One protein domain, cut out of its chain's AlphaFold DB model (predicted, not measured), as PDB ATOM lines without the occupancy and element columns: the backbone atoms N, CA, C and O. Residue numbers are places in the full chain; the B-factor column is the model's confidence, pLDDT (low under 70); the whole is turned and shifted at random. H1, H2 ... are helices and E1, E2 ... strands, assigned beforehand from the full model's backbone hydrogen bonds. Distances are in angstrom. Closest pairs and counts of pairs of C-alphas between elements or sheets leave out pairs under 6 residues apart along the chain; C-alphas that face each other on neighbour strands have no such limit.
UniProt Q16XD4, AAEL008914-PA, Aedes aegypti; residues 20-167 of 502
ATOM      1  N   ARG A  20     -24.146   8.462 -44.461       70.62
ATOM      2  CA  ARG A  20     -25.600   8.700 -44.571       70.62
ATOM      3  C   ARG A  20     -26.459   7.599 -43.939       70.62
ATOM      4  O   ARG A  20     -27.622   7.828 -43.636       70.62
ATOM      5  N   PHE A  21     -25.907   6.397 -43.757       80.19
ATOM      6  CA  PHE A  21     -26.587   5.285 -43.084       80.19
ATOM      7  C   PHE A  21     -26.369   5.282 -41.567       80.19
ATOM      8  O   PHE A  21     -26.972   4.476 -40.857       80.19
ATOM      9  N   LEU A  22     -25.496   6.167 -41.086       83.19
ATOM     10  CA  LEU A  22     -25.025   6.239 -39.709       83.19
ATOM     11  C   LEU A  22     -25.364   7.589 -39.061       83.19
ATOM     12  O   LEU A  22     -25.105   7.769 -37.882       83.19
ATOM     13  N   PHE A  23     -25.964   8.530 -39.790       86.88
ATOM     14  CA  PHE A  23     -26.410   9.822 -39.276       86.88
ATOM     15  C   PHE A  23     -27.840  10.116 -39.725       86.88
ATOM     16  O   PHE A  23     -28.272   9.699 -40.798       86.88
ATOM     17  N   VAL A  24     -28.578  10.885 -38.921       89.75
ATOM     18  CA  VAL A  24     -29.925  11.324 -39.300       89.75
ATOM     19  C   VAL A  24     -29.831  12.383 -40.405       89.75
ATOM     20  O   VAL A  24     -29.336  13.489 -40.175       89.75
ATOM     21  N   SER A  25     -30.340  12.062 -41.593       90.69
ATOM     22  CA  SER A  25     -30.364  12.949 -42.762       90.69
ATOM     23  C   SER A  25     -31.762  13.054 -43.369       90.69
ATOM     24  O   SER A  25     -32.607  12.185 -43.165       90.69
ATOM     25  N   CYS A  26     -31.992  14.095 -44.166       91.81
ATOM     26  CA  CYS A  26     -33.197  14.223 -44.975       91.81
ATOM     27  C   CYS A  26     -33.277  13.093 -46.008       91.81
ATOM     28  O   CYS A  26     -32.373  12.929 -46.827       91.81
ATOM     29  N   ARG A  27     -34.397  12.370 -46.037       91.69
ATOM     30  CA  ARG A  27     -34.637  11.268 -46.972       91.69
ATOM     31  C   ARG A  27     -34.629  11.702 -48.439       91.69
ATOM     32  O   ARG A  27     -34.203  10.935 -49.301       91.69
ATOM     33  N   SER A  28     -35.118  12.906 -48.727       90.81
ATOM     34  CA  SER A  28     -35.285  13.397 -50.098       90.81
ATOM     35  C   SER A  28     -33.962  13.871 -50.705       90.81
ATOM     36  O   SER A  28     -33.550  13.382 -51.753       90.81
ATOM     37  N   CYS A  29     -33.257  14.784 -50.030       89.50
ATOM     38  CA  CYS A  29     -32.035  15.392 -50.563       89.50
ATOM     39  C   CYS A  29     -30.737  14.780 -50.018       89.50
ATOM     40  O   CYS A  29     -29.658  15.200 -50.430       89.50
ATOM     41  N   SER A  30     -30.820  13.822 -49.087       88.06
ATOM     42  CA  SER A  30     -29.674  13.220 -48.381       88.06
ATOM     43  C   SER A  30     -28.785  14.221 -47.624       88.06
ATOM     44  O   SER A  30     -27.698  13.863 -47.184       88.06
ATOM     45  N   ARG A  31     -29.231  15.474 -47.449       88.38
ATOM     46  CA  ARG A  31     -28.513  16.485 -46.662       88.38
ATOM     47  C   ARG A  31     -28.868  16.387 -45.188       88.38
ATOM     48  O   ARG A  31     -29.970  15.988 -44.806       88.38
ATOM     49  N   TYR A  32     -27.936  16.817 -44.357       89.31
ATOM     50  CA  TYR A  32     -28.114  16.968 -42.923       89.31
ATOM     51  C   TYR A  32     -28.709  18.339 -42.623       89.31
ATOM     52  O   TYR A  32     -28.515  19.279 -43.386       89.31
ATOM     53  N   SER A  33     -29.419  18.470 -41.505       91.25
ATOM     54  CA  SER A  33     -29.935  19.759 -41.039       91.25
ATOM     55  C   SER A  33     -30.022  19.783 -39.509       91.25
ATOM     56  O   SER A  33     -30.355  18.749 -38.915       91.25
ATOM     57  N   PRO A  34     -29.747  20.921 -38.848       88.38
ATOM     58  CA  PRO A  34     -30.070  21.114 -37.437       88.38
ATOM     59  C   PRO A  34     -31.578  21.077 -37.168       88.38
ATOM     60  O   PRO A  34     -31.969  20.856 -36.031       88.38
ATOM     61  N   PHE A  35     -32.425  21.259 -38.185       93.25
ATOM     62  CA  PHE A  35     -33.880  21.150 -38.083       93.25
ATOM     63  C   PHE A  35     -34.381  20.036 -39.000       93.25
ATOM     64  O   PHE A  35     -34.184  20.086 -40.219       93.25
ATOM     65  N   LEU A  36     -35.022  19.029 -38.413       94.81
ATOM     66  CA  LEU A  36     -35.587  17.891 -39.126       94.81
ATOM     67  C   LEU A  36     -37.071  17.767 -38.810       94.81
ATOM     68  O   LEU A  36     -37.491  17.949 -37.672       94.81
ATOM     69  N   ILE A  37     -37.856  17.432 -39.822       94.88
ATOM     70  CA  ILE A  37     -39.296  17.229 -39.745       94.88
ATOM     71  C   ILE A  37     -39.553  15.737 -39.915       94.88
ATOM     72  O   ILE A  37     -39.154  15.150 -40.919       94.88
ATOM     73  N   TYR A  38     -40.213  15.132 -38.935       94.44
ATOM     74  CA  TYR A  38     -40.675  13.755 -38.995       94.44
ATOM     75  C   TYR A  38     -42.192  13.718 -39.172       94.44
ATOM     76  O   TYR A  38     -42.935  14.305 -38.381       94.44
ATOM     77  N   LEU A  39     -42.634  13.033 -40.225       90.81
ATOM     78  CA  LEU A  39     -44.044  12.860 -40.568       90.81
ATOM     79  C   LEU A  39     -44.404  11.378 -40.415       90.81
ATOM     80  O   LEU A  39     -44.163  10.617 -41.346       90.81
ATOM     81  N   PRO A  40     -44.919  10.936 -39.255       85.31
ATOM     82  CA  PRO A  40     -45.145   9.515 -39.017       85.31
ATOM     83  C   PRO A  40     -46.048   8.906 -40.104       85.31
ATOM     84  O   PRO A  40     -46.990   9.571 -40.549       85.31
ATOM     85  N   PRO A  41     -45.771   7.667 -40.546       82.38
ATOM     86  CA  PRO A  41     -46.652   6.972 -41.473       82.38
ATOM     87  C   PRO A  41     -48.037   6.709 -40.864       82.38
ATOM     88  O   PRO A  41     -48.211   6.737 -39.647       82.38
ATOM     89  N   GLU A  42     -49.016   6.396 -41.718       78.62
ATOM     90  CA  GLU A  42     -50.319   5.876 -41.281       78.62
ATOM     91  C   GLU A  42     -50.153   4.565 -40.485       78.62
ATOM     92  O   GLU A  42     -49.194   3.827 -40.720       78.62
ATOM     93  N   GLU A  43     -51.081   4.284 -39.552       66.06
ATOM     94  CA  GLU A  43     -50.956   3.269 -38.479       66.06
ATOM     95  C   GLU A  43     -50.696   1.814 -38.950       66.06
ATOM     96  O   GLU A  43     -50.357   0.975 -38.122       66.06
ATOM     97  N   ASP A  44     -50.721   1.531 -40.261       63.75
ATOM     98  CA  ASP A  44     -50.485   0.205 -40.866       63.75
ATOM     99  C   ASP A  44     -49.347   0.163 -41.918       63.75
ATOM    100  O   ASP A  44     -49.199  -0.812 -42.662       63.75
ATOM    101  N   SER A  45     -48.526   1.213 -42.036       72.06
ATOM    102  CA  SER A  45     -47.454   1.241 -43.042       72.06
ATOM    103  C   SER A  45     -46.278   0.320 -42.676       72.06
ATOM    104  O   SER A  45     -45.734   0.427 -41.576       72.06
ATOM    105  N   PRO A  46     -45.774  -0.511 -43.613       67.12
ATOM    106  CA  PRO A  46     -44.567  -1.313 -43.399       67.12
ATOM    107  C   PRO A  46     -43.267  -0.496 -43.531       67.12
ATOM    108  O   PRO A  46     -42.173  -1.049 -43.403       67.12
ATOM    109  N   ALA A  47     -43.355   0.796 -43.860       75.50
ATOM    110  CA  ALA A  47     -42.193   1.627 -44.140       75.50
ATOM    111  C   ALA A  47     -41.486   2.091 -42.854       75.50
ATOM    112  O   ALA A  47     -42.107   2.542 -41.893       75.50
ATOM    113  N   SER A  48     -40.154   2.003 -42.859       82.19
ATOM    114  CA  SER A  48     -39.311   2.419 -41.733       82.19
ATOM    115  C   SER A  48     -39.417   3.925 -41.476       82.19
ATOM    116  O   SER A  48     -39.520   4.712 -42.416       82.19
ATOM    117  N   ALA A  49     -39.309   4.350 -40.213       82.75
ATOM    118  CA  ALA A  49     -39.411   5.759 -39.827       82.75
ATOM    119  C   ALA A  49     -38.401   6.666 -40.554       82.75
ATOM    120  O   ALA A  49     -38.688   7.831 -40.817       82.75
ATOM    121  N   ILE A  50     -37.244   6.122 -40.940       86.62
ATOM    122  CA  ILE A  50     -36.212   6.842 -41.702       86.62
ATOM    123  C   ILE A  50     -36.706   7.354 -43.065       86.62
ATOM    124  O   ILE A  50     -36.177   8.342 -43.570       86.62
ATOM    125  N   GLU A  51     -37.728   6.717 -43.647       88.00
ATOM    126  CA  GLU A  51     -38.316   7.125 -44.930       88.00
ATOM    127  C   GLU A  51     -39.151   8.410 -44.809       88.00
ATOM    128  O   GLU A  51     -39.500   9.018 -45.818       88.00
ATOM    129  N   TYR A  52     -39.429   8.859 -43.582       91.81
ATOM    130  CA  TYR A  52     -40.310   9.990 -43.301       91.81
ATOM    131  C   TYR A  52     -39.618  11.148 -42.572       91.81
ATOM    132  O   TYR A  52     -40.267  11.954 -41.901       91.81
ATOM    133  N   ILE A  53     -38.290  11.229 -42.687       93.69
ATOM    134  CA  ILE A  53     -37.480  12.311 -42.118       93.69
ATOM    135  C   ILE A  53     -37.095  13.282 -43.232       93.69
ATOM    136  O   ILE A  53     -36.448  12.906 -44.208       93.69
ATOM    137  N   PHE A  54     -37.434  14.555 -43.067       93.56
ATOM    138  CA  PHE A  54     -37.226  15.595 -44.070       93.56
ATOM    139  C   PHE A  54     -36.504  16.805 -43.471       93.56
ATOM    140  O   PHE A  54     -36.667  17.118 -42.296       93.56
ATOM    141  N   CYS A  55     -35.710  17.518 -44.269       92.69
ATOM    142  CA  CYS A  55     -35.343  18.894 -43.930       92.69
ATOM    143  C   CYS A  55     -36.507  19.839 -44.265       92.69
ATOM    144  O   CYS A  55     -37.433  19.457 -44.986       92.69
ATOM    145  N   ALA A  56     -36.439  21.080 -43.783       89.50
ATOM    146  CA  ALA A  56     -37.470  22.086 -44.024       89.50
ATOM    147  C   ALA A  56     -37.766  22.292 -45.520       89.50
ATOM    148  O   ALA A  56     -38.928  22.320 -45.912       89.50
ATOM    149  N   GLY A  57     -36.730  22.340 -46.367       87.25
ATOM    150  CA  GLY A  57     -36.899  22.520 -47.813       87.25
ATOM    151  C   GLY A  57     -37.446  21.305 -48.578       87.25
ATOM    152  O   GLY A  57     -37.802  21.444 -49.744       87.25
ATOM    153  N   CYS A  58     -37.493  20.118 -47.963       90.31
ATOM    154  CA  CYS A  58     -37.933  18.880 -48.618       90.31
ATOM    155  C   CYS A  58     -39.209  18.282 -48.022       90.31
ATOM    156  O   CYS A  58     -39.711  17.292 -48.556       90.31
ATOM    157  N   ALA A  59     -39.699  18.812 -46.901       87.50
ATOM    158  CA  ALA A  59     -40.897  18.290 -46.268       87.50
ATOM    159  C   ALA A  59     -42.116  18.517 -47.183       87.50
ATOM    160  O   ALA A  59     -42.289  19.625 -47.698       87.50
ATOM    161  N   PRO A  60     -42.977  17.504 -47.393       81.06
ATOM    162  CA  PRO A  60     -44.199  17.643 -48.181       81.06
ATOM    163  C   PRO A  60     -45.252  18.435 -47.387       81.06
ATOM    164  O   PRO A  60     -46.196  17.886 -46.822       81.06
ATOM    165  N   ILE A  61     -45.055  19.748 -47.290       67.06
ATOM    166  CA  ILE A  61     -45.922  20.657 -46.539       67.06
ATOM    167  C   ILE A  61     -47.178  20.923 -47.380       67.06
ATOM    168  O   ILE A  61     -47.093  21.437 -48.491       67.06
ATOM    169  N   GLY A  62     -48.344  20.530 -46.859       58.81
ATOM    170  CA  GLY A  62     -49.636  20.623 -47.559       58.81
ATOM    171  C   GLY A  62     -50.608  19.468 -47.281       58.81
ATOM    172  O   GLY A  62     -51.776  19.556 -47.645       58.81
ATOM    173  N   SER A  63     -50.156  18.404 -46.608       52.69
ATOM    174  CA  SER A  63     -50.961  17.210 -46.280       52.69
ATOM    175  C   SER A  63     -51.677  17.274 -44.921       52.69
ATOM    176  O   SER A  63     -52.388  16.343 -44.557       52.69
ATOM    177  N   ILE A  64     -51.459  18.335 -44.139       56.12
ATOM    178  CA  ILE A  64     -51.932  18.452 -42.751       56.12
ATOM    179  C   ILE A  64     -53.170  19.365 -42.725       56.12
ATOM    180  O   ILE A  64     -53.117  20.448 -43.311       56.12
ATOM    181  N   PRO A  65     -54.277  18.987 -42.053       55.06
ATOM    182  CA  PRO A  65     -55.533  19.739 -42.089       55.06
ATOM    183  C   PRO A  65     -55.379  21.225 -41.725       55.06
ATOM    184  O   PRO A  65     -54.735  21.576 -40.728       55.06
ATOM    185  N   ALA A  66     -56.018  22.098 -42.510       47.28
ATOM    186  CA  ALA A  66     -56.101  23.529 -42.230       47.28
ATOM    187  C   ALA A  66     -56.785  23.771 -40.869       47.28
ATOM    188  O   ALA A  66     -57.850  23.220 -40.598       47.28
ATOM    189  N   GLY A  67     -56.163  24.580 -40.002       52.09
ATOM    190  CA  GLY A  67     -56.652  24.870 -38.644       52.09
ATOM    191  C   GLY A  67     -55.963  24.099 -37.510       52.09
ATOM    192  O   GLY A  67     -56.292  24.316 -36.343       52.09
ATOM    193  N   SER A  68     -54.990  23.226 -37.805       62.28
ATOM    194  CA  SER A  68     -54.149  22.625 -36.761       62.28
ATOM    195  C   SER A  68     -53.219  23.679 -36.127       62.28
ATOM    196  O   SER A  68     -52.620  24.484 -36.837       62.28
ATOM    197  N   LYS A  69     -53.054  23.663 -34.793       70.19
ATOM    198  CA  LYS A  69     -52.061  24.493 -34.068       70.19
ATOM    199  C   LYS A  69     -50.619  23.967 -34.207       70.19
ATOM    200  O   LYS A  69     -49.788  24.189 -33.329       70.19
ATOM    201  N   CYS A  70     -50.345  23.177 -35.240       85.06
ATOM    202  CA  CYS A  70     -49.046  22.558 -35.431       85.06
ATOM    203  C   CYS A  70     -48.048  23.564 -36.013       85.06
ATOM    204  O   CYS A  70     -48.335  24.212 -37.020       85.06
ATOM    205  N   LEU A  71     -46.860  23.658 -35.418       87.94
ATOM    206  CA  LEU A  71     -45.840  24.624 -35.826       87.94
ATOM    207  C   LEU A  71     -45.361  24.402 -37.270       87.94
ATOM    208  O   LEU A  71     -45.111  25.368 -37.982       87.94
ATOM    209  N   ILE A  72     -45.281  23.150 -37.734       87.75
ATOM    210  CA  ILE A  72     -44.834  22.844 -39.106       87.75
ATOM    211  C   ILE A  72     -45.847  23.266 -40.183       87.75
ATOM    212  O   ILE A  72     -45.533  23.177 -41.361       87.75
ATOM    213  N   ASN A  73     -47.042  23.735 -39.804       83.12
ATOM    214  CA  ASN A  73     -47.995  24.341 -40.737       83.12
ATOM    215  C   ASN A  73     -47.770  25.850 -40.919       83.12
ATOM    216  O   ASN A  73     -48.433  26.453 -41.760       83.12
ATOM    217  N   ASN A  74     -46.884  26.471 -40.134       85.44
ATOM    218  CA  ASN A  74     -46.575  27.889 -40.255       85.44
ATOM    219  C   ASN A  74     -45.539  28.100 -41.384       85.44
ATOM    220  O   ASN A  74     -44.383  27.693 -41.225       85.44
ATOM    221  N   PRO A  75     -45.922  28.723 -42.518       83.69
ATOM    222  CA  PRO A  75     -45.029  28.900 -43.660       83.69
ATOM    223  C   PRO A  75     -43.848  29.829 -43.349       83.69
ATOM    224  O   PRO A  75     -42.733  29.552 -43.791       83.69
ATOM    225  N   ASP A  76     -44.065  30.871 -42.542       85.75
ATOM    226  CA  ASP A  76     -43.019  31.821 -42.154       85.75
ATOM    227  C   ASP A  76     -41.958  31.122 -41.299       85.75
ATOM    228  O   ASP A  76     -40.757  31.291 -41.514       85.75
ATOM    229  N   PHE A  77     -42.391  30.256 -40.378       88.94
ATOM    230  CA  PHE A  77     -41.481  29.451 -39.568       88.94
ATOM    231  C   PHE A  77     -40.684  28.451 -40.417       88.94
ATOM    232  O   PHE A  77     -39.478  28.310 -40.233       88.94
ATOM    233  N   LEU A  78     -41.323  27.766 -41.368       87.56
ATOM    234  CA  LEU A  78     -40.632  26.819 -42.248       87.56
ATOM    235  C   LEU A  78     -39.572  27.504 -43.112       87.56
ATOM    236  O   LEU A  78     -38.462  26.987 -43.237       87.56
ATOM    237  N   GLN A  79     -39.883  28.689 -43.643       87.00
ATOM    238  CA  GLN A  79     -38.905  29.521 -44.339       87.00
ATOM    239  C   GLN A  79     -37.750  29.921 -43.407       87.00
ATOM    240  O   GLN A  79     -36.597  29.985 -43.829       87.00
ATOM    241  N   LEU A  80     -38.041  30.149 -42.124       88.00
ATOM    242  CA  LEU A  80     -37.061  30.557 -41.126       88.00
ATOM    243  C   LEU A  80     -36.000  29.492 -40.827       88.00
ATOM    244  O   LEU A  80     -34.847  29.858 -40.580       88.00
ATOM    245  N   ILE A  81     -36.389  28.212 -40.847       89.00
ATOM    246  CA  ILE A  81     -35.521  27.047 -40.597       89.00
ATOM    247  C   ILE A  81     -34.993  26.385 -41.882       89.00
ATOM    248  O   ILE A  81     -34.292  25.373 -41.814       89.00
ATOM    249  N   GLN A  82     -35.306  26.942 -43.053       86.19
ATOM    250  CA  GLN A  82     -34.728  26.532 -44.330       86.19
ATOM    251  C   GLN A  82     -33.343  27.173 -44.534       86.19
ATOM    252  O   GLN A  82     -33.079  28.278 -44.061       86.19
ATOM    253  N   GLY A  83     -32.443  26.493 -45.251       80.56
ATOM    254  CA  GLY A  83     -31.102  27.000 -45.570       80.56
ATOM    255  C   GLY A  83     -30.016  26.575 -44.582       80.56
ATOM    256  O   GLY A  83     -28.844  26.890 -44.787       80.56
ATOM    257  N   TYR A  84     -30.377  25.823 -43.539       84.06
ATOM    258  CA  TYR A  84     -29.418  25.189 -42.635       84.06
ATOM    259  C   TYR A  84     -28.962  23.810 -43.124       84.06
ATOM    260  O   TYR A  84     -28.281  23.110 -42.382       84.06
ATOM    261  N   GLU A  85     -29.330  23.387 -44.337       87.25
ATOM    262  CA  GLU A  85     -28.919  22.102 -44.893       87.25
ATOM    263  C   GLU A  85     -27.427  22.064 -45.253       87.25
ATOM    264  O   GLU A  85     -26.888  22.982 -45.868       87.25
ATOM    265  N   TYR A  86     -26.761  20.955 -44.934       82.75
ATOM    266  CA  TYR A  86     -25.328  20.773 -45.152       82.75
ATOM    267  C   TYR A  86     -24.999  19.346 -45.609       82.75
ATOM    268  O   TYR A  86     -25.756  18.408 -45.355       82.75
ATOM    269  N   SER A  87     -23.883  19.182 -46.322       77.00
ATOM    270  CA  SER A  87     -23.564  17.934 -47.041       77.00
ATOM    271  C   SER A  87     -22.715  16.934 -46.250       77.00
ATOM    272  O   SER A  87     -22.657  15.771 -46.627       77.00
ATOM    273  N   ASN A  88     -22.056  17.366 -45.172       75.19
ATOM    274  CA  ASN A  88     -21.142  16.534 -44.382       75.19
ATOM    275  C   ASN A  88     -21.574  16.553 -42.903       75.19
ATOM    276  O   ASN A  88     -21.583  17.635 -42.320       75.19
ATOM    277  N   PRO A  89     -21.898  15.416 -42.258       66.25
ATOM    278  CA  PRO A  89     -22.378  15.391 -40.875       66.25
ATOM    279  C   PRO A  89     -21.346  15.938 -39.872       66.25
ATOM    280  O   PRO A  89     -21.732  16.453 -38.823       66.25
ATOM    281  N   PHE A  90     -20.060  15.908 -40.236       62.34
ATOM    282  CA  PHE A  90     -18.933  16.464 -39.486       62.34
ATOM    283  C   PHE A  90     -18.661  17.936 -39.803       62.34
ATOM    284  O   PHE A  90     -17.654  18.485 -39.366       62.34
ATOM    285  N   PHE A  91     -19.534  18.610 -40.558       61.84
ATOM    286  CA  PHE A  91     -19.366  20.026 -40.858       61.84
ATOM    287  C   PHE A  91     -19.233  20.813 -39.554       61.84
ATOM    288  O   PHE A  91     -20.202  20.959 -38.812       61.84
ATOM    289  N   ARG A  92     -18.023  21.320 -39.282       54.41
ATOM    290  CA  ARG A  92     -17.584  21.840 -37.976       54.41
ATOM    291  C   ARG A  92     -18.548  22.836 -37.328       54.41
ATOM    292  O   ARG A  92     -18.598  22.925 -36.108       54.41
ATOM    293  N   ARG A  93     -19.317  23.577 -38.134       55.09
ATOM    294  CA  ARG A  93     -20.321  24.533 -37.644       55.09
ATOM    295  C   ARG A  93     -21.580  23.864 -37.076       55.09
ATOM    296  O   ARG A  93     -22.185  24.432 -36.181       55.09
ATOM    297  N   TYR A  94     -21.975  22.687 -37.559       63.75
ATOM    298  CA  TYR A  94     -23.202  21.988 -37.141       63.75
ATOM    299  C   TYR A  94     -22.951  20.609 -36.511       63.75
ATOM    300  O   TYR A  94     -23.864  20.040 -35.917       63.75
ATOM    301  N   ALA A  95     -21.728  20.081 -36.593       55.34
ATOM    302  CA  ALA A  95     -21.342  18.795 -36.011       55.34
ATOM    303  C   ALA A  95     -21.631  18.721 -34.502       55.34
ATOM    304  O   ALA A  95     -22.063  17.687 -34.007       55.34
ATOM    305  N   THR A  96     -21.460  19.833 -33.782       56.25
ATOM    306  CA  THR A  96     -21.693  19.926 -32.330       56.25
ATOM    307  C   THR A  96     -23.105  20.380 -31.956       56.25
ATOM    308  O   THR A  96     -23.425  20.490 -30.773       56.25
ATOM    309  N   VAL A  97     -23.960  20.653 -32.945       63.72
ATOM    310  CA  VAL A  97     -25.306  21.193 -32.737       63.72
ATOM    311  C   VAL A  97     -26.315  20.045 -32.679       63.72
ATOM    312  O   VAL A  97     -26.364  19.206 -33.579       63.72
ATOM    313  N   TYR A  98     -27.143  20.010 -31.630       74.31
ATOM    314  CA  TYR A  98     -28.264  19.071 -31.546       74.31
ATOM    315  C   TYR A  98     -29.222  19.281 -32.718       74.31
ATOM    316  O   TYR A  98     -29.431  20.396 -33.188       74.31
ATOM    317  N   ARG A  99     -29.852  18.210 -33.184       88.00
ATOM    318  CA  ARG A  99     -30.919  18.291 -34.177       88.00
ATOM    319  C   ARG A  99     -32.236  18.539 -33.459       88.00
ATOM    320  O   ARG A  99     -32.568  17.845 -32.512       88.00
ATOM    321  N   THR A 100     -33.006  19.507 -33.910       92.00
ATOM    322  CA  THR A 100     -34.369  19.748 -33.449       92.00
ATOM    323  C   THR A 100     -35.319  18.938 -34.316       92.00
ATOM    324  O   THR A 100     -35.416  19.175 -35.522       92.00
ATOM    325  N   LEU A 101     -35.998  17.969 -33.706       94.25
ATOM    326  CA  LEU A 101     -37.014  17.144 -34.343       94.25
ATOM    327  C   LEU A 101     -38.390  17.801 -34.197       94.25
ATOM    328  O   LEU A 101     -38.926  17.957 -33.098       94.25
ATOM    329  N   LEU A 102     -38.973  18.161 -35.330       94.19
ATOM    330  CA  LEU A 102     -40.305  18.725 -35.464       94.19
ATOM    331  C   LEU A 102     -41.260  17.643 -35.954       94.19
ATOM    332  O   LEU A 102     -40.895  16.809 -36.777       94.19
ATOM    333  N   THR A 103     -42.483  17.649 -35.442       92.25
ATOM    334  CA  THR A 103     -43.471  16.601 -35.706       92.25
ATOM    335  C   THR A 103     -44.841  17.232 -35.910       92.25
ATOM    336  O   THR A 103     -45.043  18.404 -35.582       92.25
ATOM    337  N   THR A 104     -45.803  16.444 -36.382       88.38
ATOM    338  CA  THR A 104     -47.218  16.837 -36.481       88.38
ATOM    339  C   THR A 104     -47.855  17.184 -35.126       88.38
ATOM    340  O   THR A 104     -48.889  17.850 -35.082       88.38
ATOM    341  N   ASP A 105     -47.222  16.812 -34.012       88.44
ATOM    342  CA  ASP A 105     -47.676  17.109 -32.652       88.44
ATOM    343  C   ASP A 105     -46.993  18.341 -32.026       88.44
ATOM    344  O   ASP A 105     -47.385  18.765 -30.939       88.44
ATOM    345  N   THR A 106     -46.001  18.952 -32.691       90.06
ATOM    346  CA  THR A 106     -45.280  20.125 -32.166       90.06
ATOM    347  C   THR A 106     -46.192  21.355 -32.111       90.06
ATOM    348  O   THR A 106     -46.594  21.876 -33.152       90.06
ATOM    349  N   ARG A 107     -46.484  21.862 -30.904       87.81
ATOM    350  CA  ARG A 107     -47.360  23.029 -30.680       87.81
ATOM    351  C   ARG A 107     -46.611  24.142 -29.947       87.81
ATOM    352  O   ARG A 107     -46.601  24.173 -28.720       87.81
ATOM    353  N   LEU A 108     -46.008  25.052 -30.704       84.81
ATOM    354  CA  LEU A 108     -45.358  26.260 -30.188       84.81
ATOM    355  C   LEU A 108     -45.829  27.468 -30.995       84.81
ATOM    356  O   LEU A 108     -46.030  27.366 -32.204       84.81
ATOM    357  N   GLU A 109     -45.989  28.601 -30.323       83.06
ATOM    358  CA  GLU A 109     -46.243  29.888 -30.966       83.06
ATOM    359  C   GLU A 109     -44.910  30.634 -31.054       83.06
ATOM    360  O   GLU A 109     -44.286  30.917 -30.035       83.06
ATOM    361  N   ILE A 110     -44.443  30.885 -32.280       83.44
ATOM    362  CA  ILE A 110     -43.147  31.515 -32.550       83.44
ATOM    363  C   ILE A 110     -43.382  32.781 -33.365       83.44
ATOM    364  O   ILE A 110     -43.884  32.719 -34.490       83.44
ATOM    365  N   ASP A 111     -42.978  33.921 -32.812       83.88
ATOM    366  CA  ASP A 111     -42.922  35.179 -33.550       83.88
ATOM    367  C   ASP A 111     -41.671  35.199 -34.437       83.88
ATOM    368  O   ASP A 111     -40.552  35.468 -33.999       83.88
ATOM    369  N   CYS A 112     -41.865  34.875 -35.714       83.44
ATOM    370  CA  CYS A 112     -40.777  34.716 -36.676       83.44
ATOM    371  C   CYS A 112     -40.041  36.035 -36.982       83.44
ATOM    372  O   CYS A 112     -38.898  36.003 -37.443       83.44
ATOM    373  N   ASN A 113     -40.646  37.191 -36.681       80.00
ATOM    374  CA  ASN A 113     -40.050  38.503 -36.951       80.00
ATOM    375  C   ASN A 113     -38.787  38.762 -36.118       80.00
ATOM    376  O   ASN A 113     -37.875  39.445 -36.582       80.00
ATOM    377  N   GLN A 114     -38.683  38.141 -34.939       80.50
ATOM    378  CA  GLN A 114     -37.545  38.274 -34.017       80.50
ATOM    379  C   GLN A 114     -36.228  37.722 -34.594       80.50
ATOM    380  O   GLN A 114     -35.150  37.960 -34.052       80.50
ATOM    381  N   PHE A 115     -36.303  36.993 -35.710       78.81
ATOM    382  CA  PHE A 115     -35.192  36.233 -36.279       78.81
ATOM    383  C   PHE A 115     -34.727  36.732 -37.654       78.81
ATOM    384  O   PHE A 115     -33.763  36.188 -38.197       78.81
ATOM    385  N   VAL A 116     -35.395  37.731 -38.244       72.88
ATOM    386  CA  VAL A 116     -35.142  38.176 -39.631       72.88
ATOM    387  C   VAL A 116     -33.762  38.830 -39.790       72.88
ATOM    388  O   VAL A 116     -33.108  38.620 -40.808       72.88
ATOM    389  N   ASN A 117     -33.286  39.547 -38.768       71.31
ATOM    390  CA  ASN A 117     -32.047  40.337 -38.822       71.31
ATOM    391  C   ASN A 117     -30.859  39.700 -38.082       71.31
ATOM    392  O   ASN A 117     -29.824  40.342 -37.904       71.31
ATOM    393  N   LEU A 118     -30.993  38.453 -37.626       65.44
ATOM    394  CA  LEU A 118     -29.937  37.781 -36.872       65.44
ATOM    395  C   LEU A 118     -28.912  37.120 -37.806       65.44
ATOM    396  O   LEU A 118     -29.301  36.490 -38.797       65.44
ATOM    397  N   PRO A 119     -27.606  37.172 -37.476       62.34
ATOM    398  CA  PRO A 119     -26.599  36.345 -38.130       62.34
ATOM    399  C   PRO A 119     -27.009  34.868 -38.106       62.34
ATOM    400  O   PRO A 119     -27.511  34.382 -37.096       62.34
ATOM    401  N   LEU A 120     -26.750  34.132 -39.195       62.28
ATOM    402  CA  LEU A 120     -27.235  32.756 -39.401       62.28
ATOM    403  C   LEU A 120     -27.014  31.829 -38.191       62.28
ATOM    404  O   LEU A 120     -27.885  31.045 -37.833       62.28
ATOM    405  N   PHE A 121     -25.853  31.916 -37.543       59.91
ATOM    406  CA  PHE A 121     -25.518  31.054 -36.409       59.91
ATOM    407  C   PHE A 121     -26.198  31.495 -35.109       59.91
ATOM    408  O   PHE A 121     -26.710  30.660 -34.377       59.91
ATOM    409  N   GLU A 122     -26.272  32.799 -34.847       61.41
ATOM    410  CA  GLU A 122     -27.016  33.330 -33.700       61.41
ATOM    411  C   GLU A 122     -28.510  32.998 -33.819       61.41
ATOM    412  O   GLU A 122     -29.147  32.573 -32.857       61.41
ATOM    413  N   LYS A 123     -29.038  33.100 -35.042       71.50
ATOM    414  CA  LYS A 123     -30.388  32.681 -35.404       71.50
ATOM    415  C   LYS A 123     -30.614  31.193 -35.118       71.50
ATOM    416  O   LYS A 123     -31.652  30.847 -34.570       71.50
ATOM    417  N   LEU A 124     -29.651  30.324 -35.445       72.50
ATOM    418  CA  LEU A 124     -29.726  28.888 -35.161       72.50
ATOM    419  C   LEU A 124     -29.888  28.599 -33.662       72.50
ATOM    420  O   LEU A 124     -30.833  27.901 -33.304       72.50
ATOM    421  N   PHE A 125     -29.024  29.136 -32.790       66.19
ATOM    422  CA  PHE A 125     -29.131  28.869 -31.344       66.19
ATOM    423  C   PHE A 125     -30.412  29.431 -30.754       66.19
ATOM    424  O   PHE A 125     -31.135  28.688 -30.100       66.19
ATOM    425  N   LYS A 126     -30.750  30.688 -31.069       66.81
ATOM    426  CA  LYS A 126     -31.987  31.303 -30.574       66.81
ATOM    427  C   LYS A 126     -33.228  30.539 -31.024       66.81
ATOM    428  O   LYS A 126     -34.178  30.418 -30.265       66.81
ATOM    429  N   LEU A 127     -33.232  29.987 -32.242       75.06
ATOM    430  CA  LEU A 127     -34.326  29.127 -32.694       75.06
ATOM    431  C   LEU A 127     -34.384  27.820 -31.912       75.06
ATOM    432  O   LEU A 127     -35.474  27.385 -31.564       75.06
ATOM    433  N   GLN A 128     -33.242  27.187 -31.640       74.69
ATOM    434  CA  GLN A 128     -33.194  25.931 -30.889       74.69
ATOM    435  C   GLN A 128     -33.581  26.098 -29.416       74.69
ATOM    436  O   GLN A 128     -34.209  25.199 -28.862       74.69
ATOM    437  N   GLU A 129     -33.282  27.248 -28.812       69.12
ATOM    438  CA  GLU A 129     -33.677  27.606 -27.441       69.12
ATOM    439  C   GLU A 129     -35.199  27.651 -27.250       69.12
ATOM    440  O   GLU A 129     -35.689  27.360 -26.160       69.12
ATOM    441  N   LEU A 130     -35.966  27.927 -28.313       74.75
ATOM    442  CA  LEU A 130     -37.432  27.902 -28.256       74.75
ATOM    443  C   LEU A 130     -38.001  26.497 -28.031       74.75
ATOM    444  O   LEU A 130     -39.154  26.355 -27.615       74.75
ATOM    445  N   PHE A 131     -37.234  25.451 -28.347       78.25
ATOM    446  CA  PHE A 131     -37.722  24.082 -28.305       78.25
ATOM    447  C   PHE A 131     -37.385  23.413 -26.971       78.25
ATOM    448  O   PHE A 131     -36.215  23.328 -26.591       78.25
ATOM    449  N   PRO A 132     -38.382  22.825 -26.282       74.19
ATOM    450  CA  PRO A 132     -38.108  21.960 -25.145       74.19
ATOM    451  C   PRO A 132     -37.165  20.814 -25.535       74.19
ATOM    452  O   PRO A 132     -37.219  20.298 -26.653       74.19
ATOM    453  N   THR A 133     -36.352  20.339 -24.590       70.44
ATOM    454  CA  THR A 133     -35.334  19.295 -24.833       70.44
ATOM    455  C   THR A 133     -35.908  17.987 -25.382       70.44
ATOM    456  O   THR A 133     -35.199  17.222 -26.034       70.44
ATOM    457  N   VAL A 134     -37.212  17.751 -25.193       78.69
ATOM    458  CA  VAL A 134     -37.950  16.649 -25.819       78.69
ATOM    459  C   VAL A 134     -37.832  16.651 -27.346       78.69
ATOM    460  O   VAL A 134     -37.961  15.593 -27.940       78.69
ATOM    461  N   HIS A 135     -37.519  17.783 -27.981       84.88
ATOM    462  CA  HIS A 135     -37.274  17.887 -29.420       84.88
ATOM    463  C   HIS A 135     -35.821  17.611 -29.833       84.88
ATOM    464  O   HIS A 135     -35.569  17.388 -31.012       84.88
ATOM    465  N   LEU A 136     -34.856  17.623 -28.910       82.50
ATOM    466  CA  LEU A 136     -33.430  17.615 -29.252       82.50
ATOM    467  C   LEU A 136     -32.878  16.197 -29.437       82.50
ATOM    468  O   LEU A 136     -32.832  15.415 -28.496       82.50
ATOM    469  N   VAL A 137     -32.393  15.874 -30.629       82.38
ATOM    470  CA  VAL A 137     -31.738  14.610 -30.986       82.38
ATOM    471  C   VAL A 137     -30.244  14.858 -31.170       82.38
ATOM    472  O   VAL A 137     -29.853  15.781 -31.882       82.38
ATOM    473  N   GLN A 138     -29.392  14.045 -30.548       72.12
ATOM    474  CA  GLN A 138     -27.940  14.179 -30.694       72.12
ATOM    475  C   GLN A 138     -27.511  14.051 -32.159       72.12
ATOM    476  O   GLN A 138     -27.933  13.138 -32.875       72.12
ATOM    477  N   ASN A 139     -26.629  14.948 -32.602       77.38
ATOM    478  CA  ASN A 139     -25.952  14.802 -33.882       77.38
ATOM    479  C   ASN A 139     -24.730  13.884 -33.723       77.38
ATOM    480  O   ASN A 139     -23.599  14.349 -33.642       77.38
ATOM    481  N   ARG A 140     -24.979  12.576 -33.626       77.50
ATOM    482  CA  ARG A 140     -23.948  11.552 -33.423       77.50
ATOM    483  C   ARG A 140     -23.981  10.487 -34.510       77.50
ATOM    484  O   ARG A 140     -24.971  10.356 -35.231       77.50
ATOM    485  N   LYS A 141     -22.918   9.688 -34.554       78.88
ATOM    486  CA  LYS A 141     -22.860   8.458 -35.340       78.88
ATOM    487  C   LYS A 141     -23.671   7.361 -34.642       78.88
ATOM    488  O   LYS A 141     -23.420   7.053 -33.480       78.88
ATOM    489  N   PHE A 142     -24.633   6.796 -35.353       80.62
ATOM    490  CA  PHE A 142     -25.449   5.656 -34.953       80.62
ATOM    491  C   PHE A 142     -24.825   4.357 -35.479       80.62
ATOM    492  O   PHE A 142     -24.063   4.362 -36.447       80.62
ATOM    493  N   ILE A 143     -25.180   3.231 -34.865       80.88
ATOM    494  CA  ILE A 143     -24.758   1.878 -35.253       80.88
ATOM    495  C   ILE A 143     -25.367   1.496 -36.613       80.88
ATOM    496  O   ILE A 143     -24.783   0.718 -37.366       80.88
ATOM    497  N   GLY A 144     -26.524   2.071 -36.958       84.81
ATOM    498  CA  GLY A 144     -27.138   1.930 -38.274       84.81
ATOM    499  C   GLY A 144     -28.576   2.437 -38.338       84.81
ATOM    500  O   GLY A 144     -29.125   2.969 -37.372       84.81
ATOM    501  N   LEU A 145     -29.215   2.207 -39.486       86.50
ATOM    502  CA  LEU A 145     -30.570   2.682 -39.790       86.50
ATOM    503  C   LEU A 145     -31.638   2.230 -38.783       86.50
ATOM    504  O   LEU A 145     -32.595   2.963 -38.545       86.50
ATOM    505  N   SER A 146     -31.481   1.049 -38.176       86.00
ATOM    506  CA  SER A 146     -32.431   0.560 -37.170       86.00
ATOM    507  C   SER A 146     -32.377   1.373 -35.875       86.00
ATOM    508  O   SER A 146     -33.426   1.669 -35.310       86.00
ATOM    509  N   GLU A 147     -31.182   1.764 -35.417       86.94
ATOM    510  CA  GLU A 147     -31.032   2.609 -34.225       86.94
ATOM    511  C   GLU A 147     -31.557   4.022 -34.503       86.94
ATOM    512  O   GLU A 147     -32.250   4.598 -33.666       86.94
ATOM    513  N   ILE A 148     -31.300   4.554 -35.706       88.06
ATOM    514  CA  ILE A 148     -31.855   5.841 -36.149       88.06
ATOM    515  C   ILE A 148     -33.387   5.779 -36.134       88.06
ATOM    516  O   ILE A 148     -34.025   6.637 -35.529       88.06
ATOM    517  N   SER A 149     -33.976   4.742 -36.738       89.56
ATOM    518  CA  SER A 149     -35.429   4.539 -36.763       89.56
ATOM    519  C   SER A 149     -36.014   4.509 -35.350       89.56
ATOM    520  O   SER A 149     -36.898   5.304 -35.029       89.56
ATOM    521  N   GLN A 150     -35.450   3.680 -34.463       85.88
ATOM    522  CA  GLN A 150     -35.910   3.569 -33.080       85.88
ATOM    523  C   GLN A 150     -35.765   4.889 -32.313       85.88
ATOM    524  O   GLN A 150     -36.676   5.285 -31.589       85.88
ATOM    525  N   THR A 151     -34.648   5.599 -32.497       85.69
ATOM    526  CA  THR A 151     -34.395   6.899 -31.858       85.69
ATOM    527  C   THR A 151     -35.447   7.923 -32.264       85.69
ATOM    528  O   THR A 151     -35.979   8.630 -31.408       85.69
ATOM    529  N   ILE A 152     -35.775   7.993 -33.556       92.81
ATOM    530  CA  ILE A 152     -36.741   8.955 -34.097       92.81
ATOM    531  C   ILE A 152     -38.164   8.615 -33.648       92.81
ATOM    532  O   ILE A 152     -38.872   9.516 -33.206       92.81
ATOM    533  N   VAL A 153     -38.556   7.338 -33.661       90.44
ATOM    534  CA  VAL A 153     -39.872   6.893 -33.167       90.44
ATOM    535  C   VAL A 153     -40.018   7.153 -31.666       90.44
ATOM    536  O   VAL A 153     -40.995   7.765 -31.239       90.44
ATOM    537  N   ASN A 154     -39.019   6.784 -30.858       84.56
ATOM    538  CA  ASN A 154     -39.028   7.049 -29.416       84.56
ATOM    539  C   ASN A 154     -39.123   8.550 -29.129       84.56
ATOM    540  O   ASN A 154     -39.850   8.984 -28.233       84.56
ATOM    541  N   ARG A 155     -38.394   9.362 -29.900       88.50
ATOM    542  CA  ARG A 155     -38.425  10.818 -29.775       88.50
ATOM    543  C   ARG A 155     -39.785  11.390 -30.169       88.50
ATOM    544  O   ARG A 155     -40.306  12.229 -29.439       88.50
ATOM    545  N   TYR A 156     -40.370  10.912 -31.266       91.94
ATOM    546  CA  TYR A 156     -41.715  11.273 -31.705       91.94
ATOM    547  C   TYR A 156     -42.755  10.999 -30.613       91.94
ATOM    548  O   TYR A 156     -43.486  11.910 -30.230       91.94
ATOM    549  N   GLU A 157     -42.760   9.800 -30.025       87.00
ATOM    550  CA  GLU A 157     -43.701   9.451 -28.954       87.00
ATOM    551  C   GLU A 157     -43.527  10.332 -27.710       87.00
ATOM    552  O   GLU A 157     -44.507  10.751 -27.088       87.00
ATOM    553  N   ARG A 158     -42.287  10.693 -27.357       83.81
ATOM    554  CA  ARG A 158     -42.023  11.649 -26.269       83.81
ATOM    555  C   ARG A 158     -42.591  13.035 -26.578       83.81
ATOM    556  O   ARG A 158     -43.252  13.608 -25.714       83.81
ATOM    557  N   ILE A 159     -42.384  13.554 -27.792       85.50
ATOM    558  CA  ILE A 159     -42.935  14.846 -28.239       85.50
ATOM    559  C   ILE A 159     -44.469  14.805 -28.216       85.50
ATOM    560  O   ILE A 159     -45.109  15.682 -27.635       85.50
ATOM    561  N   ARG A 160     -45.069  13.750 -28.775       87.44
ATOM    562  CA  ARG A 160     -46.519  13.532 -28.782       87.44
ATOM    563  C   ARG A 160     -47.091  13.524 -27.367       87.44
ATOM    564  O   ARG A 160     -48.088  14.189 -27.096       87.44
ATOM    565  N   ASN A 161     -46.454  12.803 -26.445       83.50
ATOM    566  CA  ASN A 161     -46.866  12.744 -25.044       83.50
ATOM    567  C   ASN A 161     -46.696  14.083 -24.311       83.50
ATOM    568  O   ASN A 161     -47.530  14.413 -23.465       83.50
ATOM    569  N   PHE A 162     -45.668  14.863 -24.652       82.81
ATOM    570  CA  PHE A 162     -45.432  16.191 -24.084       82.81
ATOM    571  C   PHE A 162     -46.584  17.162 -24.393       82.81
ATOM    572  O   PHE A 162     -47.067  17.844 -23.495       82.81
ATOM    573  N   TYR A 163     -47.108  17.156 -25.624       82.62
ATOM    574  CA  TYR A 163     -48.215  18.036 -26.033       82.62
ATOM    575  C   TYR A 163     -49.630  17.446 -25.808       82.62
ATOM    576  O   TYR A 163     -50.624  18.037 -26.255       82.62
ATOM    577  N   LYS A 164     -49.774  16.304 -25.107       82.62
ATOM    578  CA  LYS A 164     -51.090  15.716 -24.778       82.62
ATOM    579  C   LYS A 164     -51.851  16.573 -23.741       82.62
ATOM    580  O   LYS A 164     -51.286  16.914 -22.704       82.62
ATOM    581  N   PRO A 165     -53.168  16.824 -23.920       63.91
ATOM    582  CA  PRO A 165     -53.963  17.724 -23.066       63.91
ATOM    583  C   PRO A 165     -53.948  17.412 -21.561       63.91
ATOM    584  O   PRO A 165     -54.039  18.325 -20.748       63.91
ATOM    585  N   LYS A 166     -53.829  16.135 -21.170       56.44
ATOM    586  CA  LYS A 166     -53.833  15.710 -19.756       56.44
ATOM    587  C   LYS A 166     -52.572  16.119 -18.978       56.44
ATOM    588  O   LYS A 166     -52.625  16.143 -17.757       56.44
ATOM    589  N   ASN A 167     -51.487  16.476 -19.668       50.50
ATOM    590  CA  ASN A 167     -50.226  16.915 -19.059       50.50
ATOM    591  C   ASN A 167     -50.109  18.452 -18.964       50.50
ATOM    592  O   ASN A 167     -49.144  18.962 -18.408       50.50
TER     593      ASN A 167
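AT A GLANCE: This is residues 20 to 167 of the 502 residues of the protein "AAEL008914-PA" of Aedes aegypti (UniProt Q16XD4). Little regular structure: mostly loops round a small three-strand sheet, with the long helix H5 packed on it and H2, H3 and H4 grouped away from H5. The 148 residues, mixed in class with 54 in named elements, include E1, H1, E2, H2, E3, H3, H4, H5. The mixed sheet runs E2 E1 E3. The whole is compact, radius of gyration of the C-alphas 14.6 A, spans 42 by 39 by 28 A.

HOW THE PARTS SIT: E1, residues 35 to 38, is antiparallel to E2, residues 53 to 55 (N 37 to O 54, 2.8 A), and parallel to E3, residues 99 to 103 (N 36 to O 100, 2.9 A). H1, residues 49 to 52, touches H5, residues 145 to 162, through 145 to 153 alone, closest C-alphas Ala 49 and Ser 149, 5.2 A. H5 on one face of the sheet makes two layers. H2, residues 75 to 80, touches H3, residues 112 to 115, closest C-alphas Phe 77 and Cys 112, 6.0 A. H4, residues 120 to 129, only grazes the sheet. Every O i to N i+4 pair in H2, H4 and H5 is within hydrogen-bond range.

IN THESE COORDINATES: E1 begins at C-alpha 35 (-33.880, 21.150, -38.083). H5, 25.5 A long, ends at C-alpha 162 (-45.432, 16.191, -24.084).

THE WHOLE: The printed part has no cut. Links E2 to H2, H2 to E3 and H4 to H5 are long. Low-confidence stretches include 61 to 68.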